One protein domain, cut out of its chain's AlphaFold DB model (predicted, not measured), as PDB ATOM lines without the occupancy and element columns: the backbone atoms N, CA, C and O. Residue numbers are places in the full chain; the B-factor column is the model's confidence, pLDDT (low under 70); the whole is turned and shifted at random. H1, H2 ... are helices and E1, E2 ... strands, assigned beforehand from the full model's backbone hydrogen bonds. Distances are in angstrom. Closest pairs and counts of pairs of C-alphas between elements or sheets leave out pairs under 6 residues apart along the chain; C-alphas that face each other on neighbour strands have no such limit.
ATOM      1  N   ILE A   3      -6.546 -26.952 -11.356       85.31
ATOM      2  CA  ILE A   3      -5.589 -26.664 -12.418       85.31
ATOM      3  C   ILE A   3      -4.759 -27.928 -12.605       85.31
ATOM      4  O   ILE A   3      -4.173 -28.418 -11.641       85.31
ATOM      5  N   ILE A   4      -4.718 -28.456 -13.822       89.44
ATOM      6  CA  ILE A   4      -3.833 -29.568 -14.172       89.44
ATOM      7  C   ILE A   4      -2.448 -28.967 -14.414       89.44
ATOM      8  O   ILE A   4      -2.289 -28.080 -15.248       89.44
ATOM      9  N   LEU A   5      -1.463 -29.391 -13.627       90.44
ATOM     10  CA  LEU A   5      -0.073 -28.946 -13.754       90.44
ATOM     11  C   LEU A   5       0.730 -29.872 -14.666       90.44
ATOM     12  O   LEU A   5       1.655 -29.425 -15.339       90.44
ATOM     13  N   HIS A   6       0.397 -31.161 -14.651       93.12
ATOM     14  CA  HIS A   6       1.004 -32.168 -15.504       93.12
ATOM     15  C   HIS A   6       0.005 -33.285 -15.786       93.12
ATOM     16  O   HIS A   6      -0.855 -33.567 -14.949       93.12
ATOM     17  N   SER A   7       0.138 -33.905 -16.950       92.19
ATOM     18  CA  SER A   7      -0.697 -35.008 -17.402       92.19
ATOM     19  C   SER A   7       0.157 -35.984 -18.192       92.19
ATOM     20  O   SER A   7       0.921 -35.559 -19.058       92.19
ATOM     21  N   GLU A   8      -0.017 -37.268 -17.926       92.56
ATOM     22  CA  GLU A   8       0.625 -38.347 -18.660       92.56
ATOM     23  C   GLU A   8      -0.403 -39.425 -18.979       92.56
ATOM     24  O   GLU A   8      -1.178 -39.841 -18.114       92.56
ATOM     25  N   ARG A   9      -0.436 -39.844 -20.243       90.06
ATOM     26  CA  ARG A   9      -1.402 -40.821 -20.731       90.06
ATOM     27  C   ARG A   9      -0.798 -42.214 -20.681       90.06
ATOM     28  O   ARG A   9       0.296 -42.433 -21.195       90.06
ATOM     29  N   LEU A  10      -1.530 -43.135 -20.076       87.00
ATOM     30  CA  LEU A  10      -1.152 -44.532 -19.959       87.00
ATOM     31  C   LEU A  10      -1.605 -45.327 -21.201       87.00
ATOM     32  O   LEU A  10      -2.509 -44.889 -21.924       87.00
ATOM     33  N   PRO A  11      -0.989 -46.491 -21.481       81.75
ATOM     34  CA  PRO A  11      -1.282 -47.281 -22.682       81.75
ATOM     35  C   PRO A  11      -2.712 -47.840 -22.760       81.75
ATOM     36  O   PRO A  11      -3.207 -48.096 -23.852       81.75
ATOM     37  N   ASP A  12      -3.371 -48.021 -21.617       81.31
ATOM     38  CA  ASP A  12      -4.752 -48.501 -21.470       81.31
ATOM     39  C   ASP A  12      -5.808 -47.403 -21.708       81.31
ATOM     40  O   ASP A  12      -7.009 -47.661 -21.661       81.31
ATOM     41  N   GLY A  13      -5.367 -46.169 -21.965       82.62
ATOM     42  CA  GLY A  13      -6.233 -45.008 -22.140       82.62
ATOM     43  C   GLY A  13      -6.508 -44.231 -20.853       82.62
ATOM     44  O   GLY A  13      -7.070 -43.138 -20.952       82.62
ATOM     45  N   CYS A  14      -6.063 -44.723 -19.690       87.25
ATOM     46  CA  CYS A  14      -6.100 -43.974 -18.438       87.25
ATOM     47  C   CYS A  14      -5.140 -42.773 -18.478       87.25
ATOM     48  O   CYS A  14      -4.200 -42.712 -19.274       87.25
ATOM     49  N   GLU A  15      -5.340 -41.814 -17.576       90.62
ATOM     50  CA  GLU A  15      -4.450 -40.655 -17.442       90.62
ATOM     51  C   GLU A  15      -4.018 -40.435 -15.996       90.62
ATOM     52  O   GLU A  15      -4.838 -40.412 -15.075       90.62
ATOM     53  N   LEU A  16      -2.719 -40.220 -15.803       91.31
ATOM     54  CA  LEU A  16      -2.138 -39.732 -14.563       91.31
ATOM     55  C   LEU A  16      -2.067 -38.212 -14.606       91.31
ATOM     56  O   LEU A  16      -1.473 -37.627 -15.507       91.31
ATOM     57  N   LEU A  17      -2.648 -37.556 -13.608       93.19
ATOM     58  CA  LEU A  17      -2.729 -36.104 -13.541       93.19
ATOM     59  C   LEU A  17      -2.121 -35.602 -12.237       93.19
ATOM     60  O   LEU A  17      -2.507 -36.033 -11.149       93.19
ATOM     61  N   LEU A  18      -1.230 -34.618 -12.337       93.62
ATOM     62  CA  LEU A  18      -0.835 -33.777 -11.216       93.62
ATOM     63  C   LEU A  18      -1.764 -32.568 -11.168       93.62
ATOM     64  O   LEU A  18      -1.659 -31.647 -11.980       93.62
ATOM     65  N   VAL A  19      -2.667 -32.553 -10.196       90.75
ATOM     66  CA  VAL A  19      -3.712 -31.540 -10.063       90.75
ATOM     67  C   VAL A  19      -3.467 -30.633  -8.868       90.75
ATOM     68  O   VAL A  19      -3.172 -31.070  -7.758       90.75
ATOM     69  N   GLN A  20      -3.642 -29.340  -9.097       88.19
ATOM     70  CA  GLN A  20      -3.665 -28.301  -8.089       88.19
ATOM     71  C   GLN A  20      -5.108 -27.889  -7.813       88.19
ATOM     72  O   GLN A  20      -5.835 -27.491  -8.716       88.19
ATOM     73  N   THR A  21      -5.506 -27.871  -6.547       82.69
ATOM     74  CA  THR A  21      -6.807 -27.368  -6.099       82.69
ATOM     75  C   THR A  21      -6.616 -26.379  -4.955       82.69
ATOM     76  O   THR A  21      -5.778 -26.578  -4.074       82.69
ATOM     77  N   ALA A  22      -7.376 -25.284  -4.962       73.31
ATOM     78  CA  ALA A  22      -7.432 -24.397  -3.804       73.31
ATOM     79  C   ALA A  22      -8.128 -25.131  -2.645       73.31
ATOM     80  O   ALA A  22      -9.211 -25.688  -2.844       73.31
ATOM     81  N   ALA A  23      -7.532 -25.143  -1.447       63.97
ATOM     82  CA  ALA A  23      -8.242 -25.624  -0.268       63.97
ATOM     83  C   ALA A  23      -9.451 -24.706  -0.001       63.97
ATOM     84  O   ALA A  23      -9.364 -23.483  -0.105       63.97
ATOM     85  N   ARG A  24     -10.619 -25.304   0.250       52.56
ATOM     86  CA  ARG A  24     -11.884 -24.584   0.468       52.56
ATOM     87  C   ARG A  24     -11.770 -23.724   1.738       52.56
ATOM     88  O   ARG A  24     -11.631 -24.295   2.812       52.56
ATOM     89  N   GLY A  25     -11.907 -22.397   1.619       48.78
ATOM     90  CA  GLY A  25     -12.202 -21.528   2.772       48.78
ATOM     91  C   GLY A  25     -11.518 -20.156   2.832       48.78
ATOM     92  O   GLY A  25     -10.774 -19.920   3.767       48.78
ATOM     93  N   GLY A  26     -11.831 -19.225   1.919       36.12
ATOM     94  CA  GLY A  26     -11.661 -17.773   2.143       36.12
ATOM     95  C   GLY A  26     -10.286 -17.149   1.823       36.12
ATOM     96  O   GLY A  26      -9.251 -17.610   2.293       36.12
ATOM     97  N   GLY A  27     -10.306 -16.051   1.052       42.41
ATOM     98  CA  GLY A  27      -9.216 -15.072   0.903       42.41
ATOM     99  C   GLY A  27      -8.027 -15.505   0.033       42.41
ATOM    100  O   GLY A  27      -7.201 -16.313   0.446       42.41
ATOM    101  N   ALA A  28      -7.895 -14.900  -1.151       49.41
ATOM    102  CA  ALA A  28      -6.952 -15.222  -2.234       49.41
ATOM    103  C   ALA A  28      -5.433 -15.137  -1.919       49.41
ATOM    104  O   ALA A  28      -4.620 -15.232  -2.831       49.41
ATOM    105  N   TRP A  29      -5.033 -14.987  -0.656       45.16
ATOM    106  CA  TRP A  29      -3.657 -14.652  -0.269       45.16
ATOM    107  C   TRP A  29      -3.062 -15.556   0.817       45.16
ATOM    108  O   TRP A  29      -1.890 -15.406   1.147       45.16
ATOM    109  N   ALA A  30      -3.835 -16.496   1.376       51.62
ATOM    110  CA  ALA A  30      -3.430 -17.202   2.595       51.62
ATOM    111  C   ALA A  30      -3.563 -18.734   2.576       51.62
ATOM    112  O   ALA A  30      -3.120 -19.371   3.535       51.62
ATOM    113  N   GLN A  31      -4.162 -19.322   1.538       64.44
ATOM    114  CA  GLN A  31      -4.621 -20.709   1.597       64.44
ATOM    115  C   GLN A  31      -3.525 -21.730   1.245       64.44
ATOM    116  O   GLN A  31      -2.816 -21.553   0.246       64.44
ATOM    117  N   PRO A  32      -3.427 -22.840   2.003       65.06
ATOM    118  CA  PRO A  32      -2.675 -24.002   1.564       65.06
ATOM    119  C   PRO A  32      -3.267 -24.519   0.250       65.06
ATOM    120  O   PRO A  32      -4.483 -24.598   0.056       65.06
ATOM    121  N   VAL A  33      -2.389 -24.864  -0.678       81.56
ATOM    122  CA  VAL A  33      -2.777 -25.429  -1.965       81.56
ATOM    123  C   VAL A  33      -2.789 -26.937  -1.814       81.56
ATOM    124  O   VAL A  33      -1.834 -27.501  -1.300       81.56
ATOM    125  N   ARG A  34      -3.840 -27.612  -2.274       86.56
ATOM    126  CA  ARG A  34      -3.848 -29.072  -2.341       86.56
ATOM    127  C   ARG A  34      -3.324 -29.505  -3.704       86.56
ATOM    128  O   ARG A  34      -3.976 -29.268  -4.718       86.56
ATOM    129  N   LEU A  35      -2.172 -30.155  -3.700       89.69
ATOM    130  CA  LEU A  35      -1.609 -30.847  -4.851       89.69
ATOM    131  C   LEU A  35      -1.913 -32.339  -4.723       89.69
ATOM    132  O   LEU A  35      -1.818 -32.885  -3.623       89.69
ATOM    133  N   ALA A  36      -2.280 -32.999  -5.812       91.06
ATOM    134  CA  ALA A  36      -2.504 -34.437  -5.816       91.06
ATOM    135  C   ALA A  36      -2.065 -35.063  -7.137       91.06
ATOM    136  O   ALA A  36      -2.264 -34.461  -8.186       91.06
ATOM    137  N   VAL A  37      -1.518 -36.272  -7.070       91.94
ATOM    138  CA  VAL A  37      -1.366 -37.154  -8.231       91.94
ATOM    139  C   VAL A  37      -2.547 -38.106  -8.225       91.94
ATOM    140  O   VAL A  37      -2.788 -38.796  -7.230       91.94
ATOM    141  N   VAL A  38      -3.307 -38.113  -9.309       90.44
ATOM    142  CA  VAL A  38      -4.512 -38.929  -9.461       90.44
ATOM    143  C   VAL A  38      -4.437 -39.735 -10.746       90.44
ATOM    144  O   VAL A  38      -3.920 -39.239 -11.740       90.44
ATOM    145  N   ARG A  39      -4.973 -40.955 -10.727       89.81
ATOM    146  CA  ARG A  39      -5.249 -41.736 -11.932       89.81
ATOM    147  C   ARG A  39      -6.707 -41.560 -12.307       89.81
ATOM    148  O   ARG A  39      -7.583 -41.627 -11.440       89.81
ATOM    149  N   THR A  40      -6.953 -41.339 -13.585       88.81
ATOM    150  CA  THR A  40      -8.284 -41.202 -14.156       88.81
ATOM    151  C   THR A  40      -8.514 -42.221 -15.255       88.81
ATOM    152  O   THR A  40      -7.555 -42.707 -15.846       88.81
ATOM    153  N   ASP A  41      -9.778 -42.499 -15.544       85.25
ATOM    154  CA  ASP A  41     -10.226 -43.340 -16.659       85.25
ATOM    155  C   ASP A  41     -10.000 -42.714 -18.055       85.25
ATOM    156  O   ASP A  41     -10.517 -43.222 -19.046       85.25
ATOM    157  N   GLY A  42      -9.260 -41.598 -18.141       79.56
ATOM    158  CA  GLY A  42      -9.086 -40.805 -19.363       79.56
ATOM    159  C   GLY A  42     -10.266 -39.877 -19.669       79.56
ATOM    160  O   GLY A  42     -10.279 -39.202 -20.699       79.56
ATOM    161  N   GLY A  43     -11.276 -39.836 -18.792       76.44
ATOM    162  CA  GLY A  43     -12.366 -38.873 -18.845       76.44
ATOM    163  C   GLY A  43     -11.951 -37.480 -18.365       76.44
ATOM    164  O   GLY A  43     -10.995 -37.303 -17.609       76.44
ATOM    165  N   GLU A  44     -12.715 -36.459 -18.766       75.19
ATOM    166  CA  GLU A  44     -12.410 -35.068 -18.420       75.19
ATOM    167  C   GLU A  44     -12.345 -34.852 -16.896       75.19
ATOM    168  O   GLU A  44     -13.325 -35.038 -16.160       75.19
ATOM    169  N   TYR A  45     -11.185 -34.392 -16.417       72.25
ATOM    170  CA  TYR A  45     -11.000 -34.055 -15.012       72.25
ATOM    171  C   TYR A  45     -11.750 -32.766 -14.660       72.25
ATOM    172  O   TYR A  45     -11.248 -31.651 -14.810       72.25
ATOM    173  N   THR A  46     -12.953 -32.913 -14.108       66.69
ATOM    174  CA  THR A  46     -13.725 -31.784 -13.585       66.69
ATOM    175  C   THR A  46     -13.660 -31.754 -12.058       66.69
ATOM    176  O   THR A  46     -14.015 -32.706 -11.366       66.69
ATOM    177  N   HIS A  47     -13.265 -30.610 -11.486       62.53
ATOM    178  CA  HIS A  47     -13.229 -30.386 -10.028       62.53
ATOM    179  C   HIS A  47     -14.576 -30.696  -9.331       62.53
ATOM    180  O   HIS A  47     -14.612 -30.912  -8.121       62.53
ATOM    181  N   ALA A  48     -15.692 -30.671 -10.069       49.81
ATOM    182  CA  ALA A  48     -17.039 -30.932  -9.563       49.81
ATOM    183  C   ALA A  48     -17.438 -32.419  -9.587       49.81
ATOM    184  O   ALA A  48     -18.393 -32.800  -8.909       49.81
ATOM    185  N   ARG A  49     -16.719 -33.272 -10.327       51.09
ATOM    186  CA  ARG A  49     -16.960 -34.716 -10.373       51.09
ATOM    187  C   ARG A  49     -15.630 -35.454 -10.372       51.09
ATOM    188  O   ARG A  49     -15.097 -35.806 -11.415       51.09
ATOM    189  N   CYS A  50     -15.182 -35.840  -9.181       59.28
ATOM    190  CA  CYS A  50     -14.135 -36.848  -8.998       59.28
ATOM    191  C   CYS A  50     -14.529 -38.251  -9.520       59.28
ATOM    192  O   CYS A  50     -13.888 -39.218  -9.144       59.28
ATOM    193  N   ARG A  51     -15.579 -38.390 -10.348       61.94
ATOM    194  CA  ARG A  51     -16.044 -39.680 -10.883       61.94
ATOM    195  C   ARG A  51     -15.057 -40.306 -11.862       61.94
ATOM    196  O   ARG A  51     -14.953 -41.519 -11.871       61.94
ATOM    197  N   ALA A  52     -14.341 -39.482 -12.625       73.94
ATOM    198  CA  ALA A  52     -13.275 -39.946 -13.508       73.94
ATOM    199  C   ALA A  52     -12.031 -40.395 -12.723       73.94
ATOM    200  O   ALA A  52     -11.185 -41.092 -13.261       73.94
ATOM    201  N   VAL A  53     -11.889 -39.997 -11.448       82.25
ATOM    202  CA  VAL A  53     -10.734 -40.370 -10.623       82.25
ATOM    203  C   VAL A  53     -10.919 -41.792 -10.118       82.25
ATOM    204  O   VAL A  53     -11.737 -42.043  -9.236       82.25
ATOM    205  N   GLN A  54     -10.108 -42.700 -10.643       84.00
ATOM    206  CA  GLN A  54     -10.061 -44.094 -10.219       84.00
ATOM    207  C   GLN A  54      -9.222 -44.256  -8.946       84.00
ATOM    208  O   GLN A  54      -9.601 -44.991  -8.039       84.00
ATOM    209  N   ALA A  55      -8.101 -43.530  -8.845       85.31
ATOM    210  CA  ALA A  55      -7.198 -43.610  -7.700       85.31
ATOM    211  C   ALA A  55      -6.523 -42.269  -7.391       85.31
ATOM    212  O   ALA A  55      -6.274 -41.448  -8.272       85.31
ATOM    213  N   THR A  56      -6.180 -42.045  -6.120       88.69
ATOM    214  CA  THR A  56      -5.296 -40.949  -5.698       88.69
ATOM    215  C   THR A  56      -4.002 -41.552  -5.175       88.69
ATOM    216  O   THR A  56      -4.022 -42.230  -4.154       88.69
ATOM    217  N   LEU A  57      -2.890 -41.297  -5.864       87.75
ATOM    218  CA  LEU A  57      -1.593 -41.900  -5.547       87.75
ATOM    219  C   LEU A  57      -0.865 -41.135  -4.441       87.75
ATOM    220  O   LEU A  57      -0.268 -41.725  -3.547       87.75
ATOM    221  N   ALA A  58      -0.926 -39.803  -4.485       90.00
ATOM    222  CA  ALA A  58      -0.275 -38.949  -3.500       90.00
ATOM    223  C   ALA A  58      -1.008 -37.615  -3.357       90.00
ATOM    224  O   ALA A  58      -1.580 -37.099  -4.317       90.00
ATOM    225  N   VAL A  59      -0.971 -37.032  -2.157       90.50
ATOM    226  CA  VAL A  59      -1.552 -35.714  -1.862       90.50
ATOM    227  C   VAL A  59      -0.602 -34.932  -0.970       90.50
ATOM    228  O   VAL A  59      -0.144 -35.435   0.050       90.50
ATOM    229  N   MET A  60      -0.372 -33.665  -1.304       89.75
ATOM    230  CA  MET A  60       0.354 -32.724  -0.455       89.75
ATOM    231  C   MET A  60      -0.428 -31.425  -0.296       89.75
ATOM    232  O   MET A  60      -1.211 -31.033  -1.164       89.75
ATOM    233  N   ARG A  61      -0.211 -30.742   0.829       87.69
ATOM    234  CA  ARG A  61      -0.820 -29.438   1.120       87.69
ATOM    235  C   ARG A  61       0.240 -28.374   1.413       87.69
ATOM    236  O   ARG A  61       0.331 -27.927   2.556       87.69
ATOM    237  N   PRO A  62       1.094 -28.008   0.441       84.94
ATOM    238  CA  PRO A  62       2.065 -26.945   0.654       84.94
ATOM    239  C   PRO A  62       1.388 -25.587   0.866       84.94
ATOM    240  O   PRO A  62       0.291 -25.321   0.366       84.94
ATOM    241  N   ASP A  63       2.100 -24.693   1.547       79.69
ATOM    242  CA  ASP A  63       1.768 -23.274   1.531       79.69
ATOM    243  C   ASP A  63       1.920 -22.733   0.098       79.69
ATOM    244  O   ASP A  63       2.996 -22.800  -0.500       79.69
ATOM    245  N   GLY A  64       0.821 -22.224  -0.462       73.31
ATOM    246  CA  GLY A  64       0.771 -21.677  -1.814       73.31
ATOM    247  C   GLY A  64       1.222 -20.224  -1.941       73.31
ATOM    248  O   GLY A  64       1.276 -19.732  -3.071       73.31
ATOM    249  N   ARG A  65       1.523 -19.536  -0.826       75.25
ATOM    250  CA  ARG A  65       1.930 -18.117  -0.803       75.25
ATOM    251  C   ARG A  65       3.257 -17.881  -1.512       75.25
ATOM    252  O   ARG A  65       3.439 -16.864  -2.170       75.25
ATOM    253  N   HIS A  66       4.178 -18.833  -1.388       76.31
ATOM    254  CA  HIS A  66       5.516 -18.746  -1.956       76.31
ATOM    255  C   HIS A  66       5.664 -19.836  -3.013       76.31
ATOM    256  O   HIS A  66       5.558 -21.014  -2.689       76.31
ATOM    257  N   ARG A  67       5.915 -19.450  -4.270       78.81
ATOM    258  CA  ARG A  67       6.030 -20.384  -5.412       78.81
ATOM    259  C   ARG A  67       7.416 -20.421  -6.061       78.81
ATOM    260  O   ARG A  67       7.601 -21.092  -7.070       78.81
ATOM    261  N   GLY A  68       8.395 -19.714  -5.492       80.38
ATOM    262  CA  GLY A  68       9.764 -19.682  -6.016       80.38
ATOM    263  C   GLY A  68      10.496 -21.031  -5.901       80.38
ATOM    264  O   GLY A  68      10.038 -21.911  -5.170       80.38
ATOM    265  N   PRO A  69      11.671 -21.199  -6.535       84.25
ATOM    266  CA  PRO A  69      12.386 -22.484  -6.610       84.25
ATOM    267  C   PRO A  69      12.735 -23.120  -5.255       84.25
ATOM    268  O   PRO A  69      12.832 -24.336  -5.126       84.25
ATOM    269  N   ARG A  70      12.907 -22.303  -4.209       83.62
ATOM    270  CA  ARG A  70      13.205 -22.769  -2.842       83.62
ATOM    271  C   ARG A  70      11.963 -22.975  -1.970       83.62
ATOM    272  O   ARG A  70      12.099 -23.354  -0.811       83.62
ATOM    273  N   SER A  71      10.769 -22.715  -2.499       85.75
ATOM    274  CA  SER A  71       9.522 -22.799  -1.741       85.75
ATOM    275  C   SER A  71       9.081 -24.240  -1.478       85.75
ATOM    276  O   SER A  71       9.369 -25.151  -2.257       85.75
ATOM    277  N   GLY A  72       8.309 -24.431  -0.405       85.00
ATOM    278  CA  GLY A  72       7.638 -25.702  -0.131       85.00
ATOM    279  C   GLY A  72       6.681 -26.115  -1.252       85.00
ATOM    280  O   GLY A  72       6.592 -27.298  -1.563       85.00
ATOM    281  N   TYR A  73       6.041 -25.148  -1.919       87.94
ATOM    282  CA  TYR A  73       5.219 -25.399  -3.102       87.94
ATOM    283  C   TYR A  73       6.032 -26.013  -4.243       87.94
ATOM    284  O   TYR A  73       5.660 -27.065  -4.755       87.94
ATOM    285  N   HIS A  74       7.157 -25.396  -4.620       89.44
ATOM    286  CA  HIS A  74       7.988 -25.901  -5.712       89.44
ATOM    287  C   HIS A  74       8.526 -27.299  -5.397       89.44
ATOM    288  O   HIS A  74       8.407 -28.198  -6.220       89.44
ATOM    289  N   ARG A  75       9.016 -27.519  -4.168       91.19
ATOM    290  CA  ARG A  75       9.463 -28.847  -3.718       91.19
ATOM    291  C   ARG A  75       8.348 -29.891  -3.785       91.19
ATOM    292  O   ARG A  75       8.601 -31.003  -4.232       91.19
ATOM    293  N   ALA A  76       7.129 -29.535  -3.379       91.75
ATOM    294  CA  ALA A  76       5.980 -30.433  -3.447       91.75
ATOM    295  C   ALA A  76       5.591 -30.764  -4.896       91.75
ATOM    296  O   ALA A  76       5.314 -31.921  -5.193       91.75
ATOM    297  N   VAL A  77       5.618 -29.786  -5.810       92.25
ATOM    298  CA  VAL A  77       5.383 -30.029  -7.244       92.25
ATOM    299  C   VAL A  77       6.455 -30.951  -7.821       92.25
ATOM    300  O   VAL A  77       6.108 -31.925  -8.476       92.25
ATOM    301  N   THR A  78       7.737 -30.689  -7.553       94.12
ATOM    302  CA  THR A  78       8.843 -31.528  -8.039       94.12
ATOM    303  C   THR A  78       8.743 -32.956  -7.512       94.12
ATOM    304  O   THR A  78       8.871 -33.900  -8.284       94.12
ATOM    305  N   TYR A  79       8.462 -33.121  -6.218       94.62
ATOM    306  CA  TYR A  79       8.269 -34.439  -5.619       94.62
ATOM    307  C   TYR A  79       7.096 -35.188  -6.259       94.62
ATOM    308  O   TYR A  79       7.257 -36.319  -6.705       94.62
ATOM    309  N   LEU A  80       5.926 -34.550  -6.349       94.00
ATOM    310  CA  LEU A  80       4.734 -35.180  -6.920       94.00
ATOM    311  C   LEU A  80       4.879 -35.465  -8.414       94.00
ATOM    312  O   LEU A  80       4.311 -36.438  -8.896       94.00
ATOM    313  N   ARG A  81       5.661 -34.665  -9.140       95.31
ATOM    314  CA  ARG A  81       6.030 -34.978 -10.518       95.31
ATOM    315  C   ARG A  81       6.873 -36.247 -10.592       95.31
ATOM    316  O   ARG A  81       6.528 -37.129 -11.355       95.31
ATOM    317  N   GLY A  82       7.875 -36.397  -9.724       94.25
ATOM    318  CA  GLY A  82       8.636 -37.647  -9.637       94.25
ATOM    319  C   GLY A  82       7.768 -38.863  -9.288       94.25
ATOM    320  O   GLY A  82       7.993 -39.943  -9.819       94.25
ATOM    321  N   VAL A  83       6.745 -38.695  -8.439       91.88
ATOM    322  CA  VAL A  83       5.754 -39.754  -8.162       91.88
ATOM    323  C   VAL A  83       4.942 -40.098  -9.409       91.88
ATOM    324  O   VAL A  83       4.723 -41.276  -9.672       91.88
ATOM    325  N   LEU A  84       4.496 -39.091 -10.164       92.88
ATOM    326  CA  LEU A  84       3.759 -39.281 -11.413       92.88
ATOM    327  C   LEU A  84       4.622 -40.013 -12.448       92.88
ATOM    328  O   LEU A  84       4.199 -41.060 -12.925       92.88
ATOM    329  N   ASP A  85       5.841 -39.529 -12.700       92.81
ATOM    330  CA  ASP A  85       6.780 -40.125 -13.657       92.81
ATOM    331  C   ASP A  85       7.118 -41.576 -13.260       92.81
ATOM    332  O   ASP A  85       7.155 -42.482 -14.093       92.81
ATOM    333  N   HIS A  86       7.326 -41.837 -11.962       90.12
ATOM    334  CA  HIS A  86       7.563 -43.190 -11.460       90.12
ATOM    335  C   HIS A  86       6.345 -44.096 -11.650       90.12
ATOM    336  O   HIS A  86       6.497 -45.240 -12.077       90.12
ATOM    337  N   ALA A  87       5.142 -43.600 -11.351       88.50
ATOM    338  CA  ALA A  87       3.906 -44.349 -11.537       88.50
ATOM    339  C   ALA A  87       3.659 -44.668 -13.015       88.50
ATOM    340  O   ALA A  87       3.266 -45.786 -13.326       88.50
ATOM    341  N   ALA A  88       3.942 -43.734 -13.922       89.19
ATOM    342  CA  ALA A  88       3.836 -43.975 -15.354       89.19
ATOM    343  C   ALA A  88       4.868 -45.000 -15.840       89.19
ATOM    344  O   ALA A  88       4.531 -45.919 -16.582       89.19
ATOM    345  N   HIS A  89       6.114 -44.905 -15.368       87.56
ATOM    346  CA  HIS A  89       7.180 -45.821 -15.773       87.56
ATOM    347  C   HIS A  89       7.018 -47.243 -15.217       87.56
ATOM    348  O   HIS A  89       7.398 -48.217 -15.862       87.56
ATOM    349  N   THR A  90       6.471 -47.375 -14.009       87.12
ATOM    350  CA  THR A  90       6.213 -48.676 -13.371       87.12
ATOM    351  C   THR A  90       4.833 -49.239 -13.681       87.12
ATOM    352  O   THR A  90       4.532 -50.355 -13.252       87.12
ATOM    353  N   TYR A  91       4.013 -48.508 -14.440       80.31
ATOM    354  CA  TYR A  91       2.698 -48.966 -14.850       80.31
ATOM    355  C   TYR A  91       2.822 -50.259 -15.662       80.31
ATOM    356  O   TYR A  91       3.442 -50.301 -16.728       80.31
ATOM    357  N   LYS A  92       2.213 -51.328 -15.150       75.62
ATOM    358  CA  LYS A  92       2.067 -52.596 -15.858       75.62
ATOM    359  C   LYS A  92       0.628 -52.714 -16.328       75.62
ATOM    360  O   LYS A  92      -0.303 -52.664 -15.529       75.62
ATOM    361  N   HIS A  93       0.465 -52.879 -17.633       59.72
ATOM    362  CA  HIS A  93      -0.832 -53.113 -18.248       59.72
ATOM    363  C   HIS A  93      -1.450 -54.391 -17.655       59.72
ATOM    364  O   HIS A  93      -0.912 -55.478 -17.862       59.72
ATOM    365  N   GLY A  94      -2.551 -54.260 -16.906       57.03
ATOM    366  CA  GLY A  94      -3.254 -55.386 -16.274       57.03
ATOM    367  C   GLY A  94      -3.297 -55.402 -14.741       57.03
ATOM    368  O   GLY A  94      -3.936 -56.289 -14.190       57.03
ATOM    369  N   ASP A  95      -2.718 -54.425 -14.033       53.50
ATOM    370  CA  ASP A  95      -2.846 -54.291 -12.559       53.50
ATOM    371  C   ASP A  95      -4.228 -53.730 -12.111       53.50
ATOM    372  O   ASP A  95      -4.388 -53.162 -11.033       53.50
ATOM    373  N   ASP A  96      -5.247 -53.887 -12.963       51.34
ATOM    374  CA  ASP A  96      -6.632 -53.429 -12.791       51.34
ATOM    375  C   ASP A  96      -7.629 -54.587 -12.717       51.34
ATOM    376  O   ASP A  96      -8.789 -54.468 -13.110       51.34
ATOM    377  N   THR A  97      -7.213 -55.727 -12.173       43.75
ATOM    378  CA  THR A  97      -8.190 -56.638 -11.581       43.75
ATOM    379  C   THR A  97      -8.451 -56.138 -10.158       43.75
ATOM    380  O   THR A  97      -7.647 -56.416  -9.263       43.75
ATOM    381  N   PRO A  98      -9.539 -55.385  -9.875       44.25
ATOM    382  CA  PRO A  98      -9.975 -55.262  -8.491       44.25
ATOM    383  C   PRO A  98     -10.162 -56.689  -7.953       44.25
ATOM    384  O   PRO A  98     -10.571 -57.559  -8.722       44.25
ATOM    385  N   PRO A  99      -9.909 -56.969  -6.662       44.41
ATOM    386  CA  PRO A  99      -9.861 -58.339  -6.130       44.41
ATOM    387  C   PRO A  99     -11.149 -59.171  -6.323       44.41
ATOM    388  O   PRO A  99     -11.149 -60.351  -6.004       44.41
ATOM    389  N   ASN A 100     -12.219 -58.575  -6.872       41.28
ATOM    390  CA  ASN A 100     -13.499 -59.199  -7.201       41.28
ATOM    391  C   ASN A 100     -13.988 -58.940  -8.649       41.28
ATOM    392  O   ASN A 100     -15.179 -59.120  -8.911       41.28
ATOM    393  N   ALA A 101     -13.152 -58.485  -9.591       41.31
ATOM    394  CA  ALA A 101     -13.562 -58.450 -10.999       41.31
ATOM    395  C   ALA A 101     -13.536 -59.872 -11.559       41.31
ATOM    396  O   ALA A 101     -12.511 -60.360 -12.021       41.31
ATOM    397  N   VAL A 102     -14.685 -60.537 -11.498       49.22
ATOM    398  CA  VAL A 102     -14.948 -61.688 -12.356       49.22
ATOM    399  C   VAL A 102     -15.016 -61.140 -13.779       49.22
ATOM    400  O   VAL A 102     -15.884 -60.317 -14.076       49.22
ATOM    401  N   GLU A 103     -14.079 -61.542 -14.635       47.56
ATOM    402  CA  GLU A 103     -14.196 -61.329 -16.076       47.56
ATOM    403  C   GLU A 103     -15.475 -62.022 -16.546       47.56
ATOM    404  O   GLU A 103     -15.540 -63.243 -16.639       47.56
ATOM    405  N   VAL A 104     -16.525 -61.236 -16.786       53.12
ATOM    406  CA  VAL A 104     -17.733 -61.724 -17.448       53.12
ATOM    407  C   VAL A 104     -17.404 -61.776 -18.932       53.12
ATOM    408  O   VAL A 104     -17.311 -60.740 -19.595       53.12
ATOM    409  N   THR A 105     -17.183 -62.980 -19.444       60.16
ATOM    410  CA  THR A 105     -16.909 -63.196 -20.862       60.16
ATOM    411  C   THR A 105     -18.205 -63.100 -21.672       60.16
ATOM    412  O   THR A 105     -19.315 -63.157 -21.134       60.16
ATOM    413  N   ALA A 106     -18.099 -62.933 -22.994       58.53
ATOM    414  CA  ALA A 106     -19.275 -62.927 -23.870       58.53
ATOM    415  C   ALA A 106     -20.092 -64.235 -23.767       58.53
ATOM    416  O   ALA A 106     -21.309 -64.208 -23.945       58.53
ATOM    417  N   ASP A 107     -19.436 -65.344 -23.408       65.62
ATOM    418  CA  ASP A 107     -20.060 -66.642 -23.138       65.62
ATOM    419  C   ASP A 107     -20.957 -66.606 -21.886       65.62
ATOM    420  O   ASP A 107     -22.081 -67.112 -21.908       65.62
ATOM    421  N   ASP A 108     -20.531 -65.918 -20.820       61.53
ATOM    422  CA  ASP A 108     -21.312 -65.774 -19.581       61.53
ATOM    423  C   ASP A 108     -22.603 -64.966 -19.795       61.53
ATOM    424  O   ASP A 108     -23.652 -65.257 -19.208       61.53
ATOM    425  N   LEU A 109     -22.554 -63.963 -20.677       59.19
ATOM    426  CA  LEU A 109     -23.722 -63.169 -21.076       59.19
ATOM    427  C   LEU A 109     -24.738 -63.995 -21.871       59.19
ATOM    428  O   LEU A 109     -25.949 -63.825 -21.681       59.19
ATOM    429  N   GLU A 110     -24.268 -64.892 -22.735       64.25
ATOM    430  CA  GLU A 110     -25.143 -65.758 -23.523       64.25
ATOM    431  C   GLU A 110     -25.752 -66.868 -22.650       64.25
ATOM    432  O   GLU A 110     -26.963 -67.102 -22.698       64.25
ATOM    433  N   ALA A 111     -24.968 -67.453 -21.739       63.88
ATOM    434  CA  ALA A 111     -25.456 -68.407 -20.744       63.88
ATOM    435  C   ALA A 111     -26.540 -67.799 -19.831       63.88
ATOM    436  O   ALA A 111     -27.575 -68.427 -19.577       63.88
ATOM    437  N   ALA A 112     -26.366 -66.545 -19.396       63.25
ATOM    438  CA  ALA A 112     -27.366 -65.831 -18.601       63.25
ATOM    439  C   ALA A 112     -28.672 -65.576 -19.379       63.25
ATOM    440  O   ALA A 112     -29.766 -65.669 -18.813       63.25
ATOM    441  N   ARG A 113     -28.585 -65.296 -20.687       65.00
ATOM    442  CA  ARG A 113     -29.760 -65.122 -21.557       65.00
ATOM    443  C   ARG A 113     -30.533 -66.420 -21.755       65.00
ATOM    444  O   ARG A 113     -31.763 -66.404 -21.672       65.00
ATOM    445  N   VAL A 114     -29.831 -67.532 -21.962       68.81
ATOM    446  CA  VAL A 114     -30.448 -68.861 -22.092       68.81
ATOM    447  C   VAL A 114     -31.143 -69.258 -20.787       68.81
ATOM    448  O   VAL A 114     -32.319 -69.629 -20.808       68.81
ATOM    449  N   ALA A 115     -30.486 -69.069 -19.639       66.19
ATOM    450  CA  ALA A 115     -31.077 -69.350 -18.330       66.19
ATOM    451  C   ALA A 115     -32.328 -68.492 -18.048       66.19
ATOM    452  O   ALA A 115     -33.341 -68.997 -17.556       66.19
ATOM    453  N   ALA A 116     -32.306 -67.205 -18.412       66.94
ATOM    454  CA  ALA A 116     -33.463 -66.319 -18.268       66.94
ATOM    455  C   ALA A 116     -34.642 -66.726 -19.176       66.94
ATOM    456  O   ALA A 116     -35.804 -66.610 -18.772       66.94
ATOM    457  N   ALA A 117     -34.366 -67.232 -20.382       67.38
ATOM    458  CA  ALA A 117     -35.389 -67.733 -21.299       67.38
ATOM    459  C   ALA A 117     -36.049 -69.028 -20.788       67.38
ATOM    460  O   ALA A 117     -37.268 -69.189 -20.902       67.38
ATOM    461  N   GLU A 118     -35.279 -69.918 -20.159       64.38
ATOM    462  CA  GLU A 118     -35.793 -71.156 -19.563       64.38
ATOM    463  C   GLU A 118     -36.669 -70.897 -18.327       64.38
ATOM    464  O   GLU A 118     -37.739 -71.494 -18.179       64.38
ATOM    465  N   MET A 119     -36.287 -69.943 -17.467       61.44
ATOM    466  CA  MET A 119     -37.101 -69.573 -16.300       61.44
ATOM    467  C   MET A 119     -38.452 -68.954 -16.687       61.44
ATOM    468  O   MET A 119     -39.432 -69.103 -15.956       61.44
ATOM    469  N   LYS A 120     -38.535 -68.297 -17.851       59.62
ATOM    470  CA  LYS A 120     -39.782 -67.711 -18.359       59.62
ATOM    471  C   LYS A 120     -40.751 -68.766 -18.913       59.62
ATOM    472  O   LYS A 120     -41.956 -68.548 -18.854       59.62
ATOM    473  N   LYS A 121     -40.254 -69.921 -19.375       59.75
ATOM    474  CA  LYS A 121     -41.083 -71.056 -19.831       59.75
ATOM    475  C   LYS A 121     -41.709 -71.871 -18.696       59.75
ATOM    476  O   LYS A 121     -42.748 -72.473 -18.910       59.75
ATOM    477  N   LYS A 122     -41.115 -71.888 -17.497       56.91
ATOM    478  CA  LYS A 122     -41.657 -72.616 -16.325       56.91
ATOM    479  C   LYS A 122     -42.737 -71.857 -15.542       56.91
ATOM    480  O   LYS A 122     -43.293 -72.407 -14.599       56.91
ATOM    481  N   LYS A 123     -42.997 -70.592 -15.889       52.31
ATOM    482  CA  LYS A 123     -43.963 -69.712 -15.208       52.31
ATOM    483  C   LYS A 123     -45.222 -69.415 -16.038       52.31
ATOM    484  O   LYS A 123     -45.979 -68.526 -15.652       52.31
TER     485      LYS A 123
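This is residues 3 to 123 of the 124 residues of an uncharacterized protein of Roseomonas genomospecies 6 (UniProt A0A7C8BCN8). A twisted sheet of four strands has one long helix, H1, along one face, and from this body a free arm, residues 95 to 123, sticks far out and holds the second helix, H2. The body spans 43 by 29 by 14 A; with the arm the C-alphas span 73 by 34 by 21 A. Along the 121 printed residues you meet E1, E2, E3, E4, H1 and H2; the four strands form a meander, each the antiparallel neighbour of the one before, and with H1 two layers. The class is mixed, helices and strands, and the whole is extended, with a radius of gyration of the C-alphas of 21.4 A.

Start at the edge strand E1, residues 3 to 9, a hairpin with E2, residues 15 to 22; look for N 5 and O 18, 2.8 A apart. E2 forms a hairpin with E3, residues 33 to 40, with N 19 and O 36 at 2.8 A. E3 forms another with the edge strand E4, residues 53 to 60, with N 37 and O 58 at 2.9 A. E3 bends by 53 degrees at residue 37, E4 by 65 degrees at residue 57. H1, residues 72 to 90, is on the sheet at a height of 8.5 A, over E2 and E3, and runs along the strands, at 6 degrees to E3 on the local plane. Its closest C-alphas to E3 are those of Leu 84 and Val 37, 6.4 A. H2, residues 106 to 121, is not on the sheet and is apart from H1. In H1 and H2 every O i to N i+4 pair is within hydrogen-bond range.

Find C-alpha 3 at (-5.589, -26.664, -12.418), where E1 begins. E2 measures 21.4 A and E3 20.7 A. From C-alpha 72 at (7.638, -25.702, -0.131) H1 runs 26.6 A; H2 runs 23.6 A to C-alpha 121 at (-41.083, -71.056, -19.831).

The C-alphas farthest apart, Arg 70 and Lys 122, are 75.3 A apart. The printed part has no cut; the links E3 to E4, E4 to H1 and H1 to H2 are long. Confidence is under 70 at residues 23 to 32, 46 to 51 and 93 to 123.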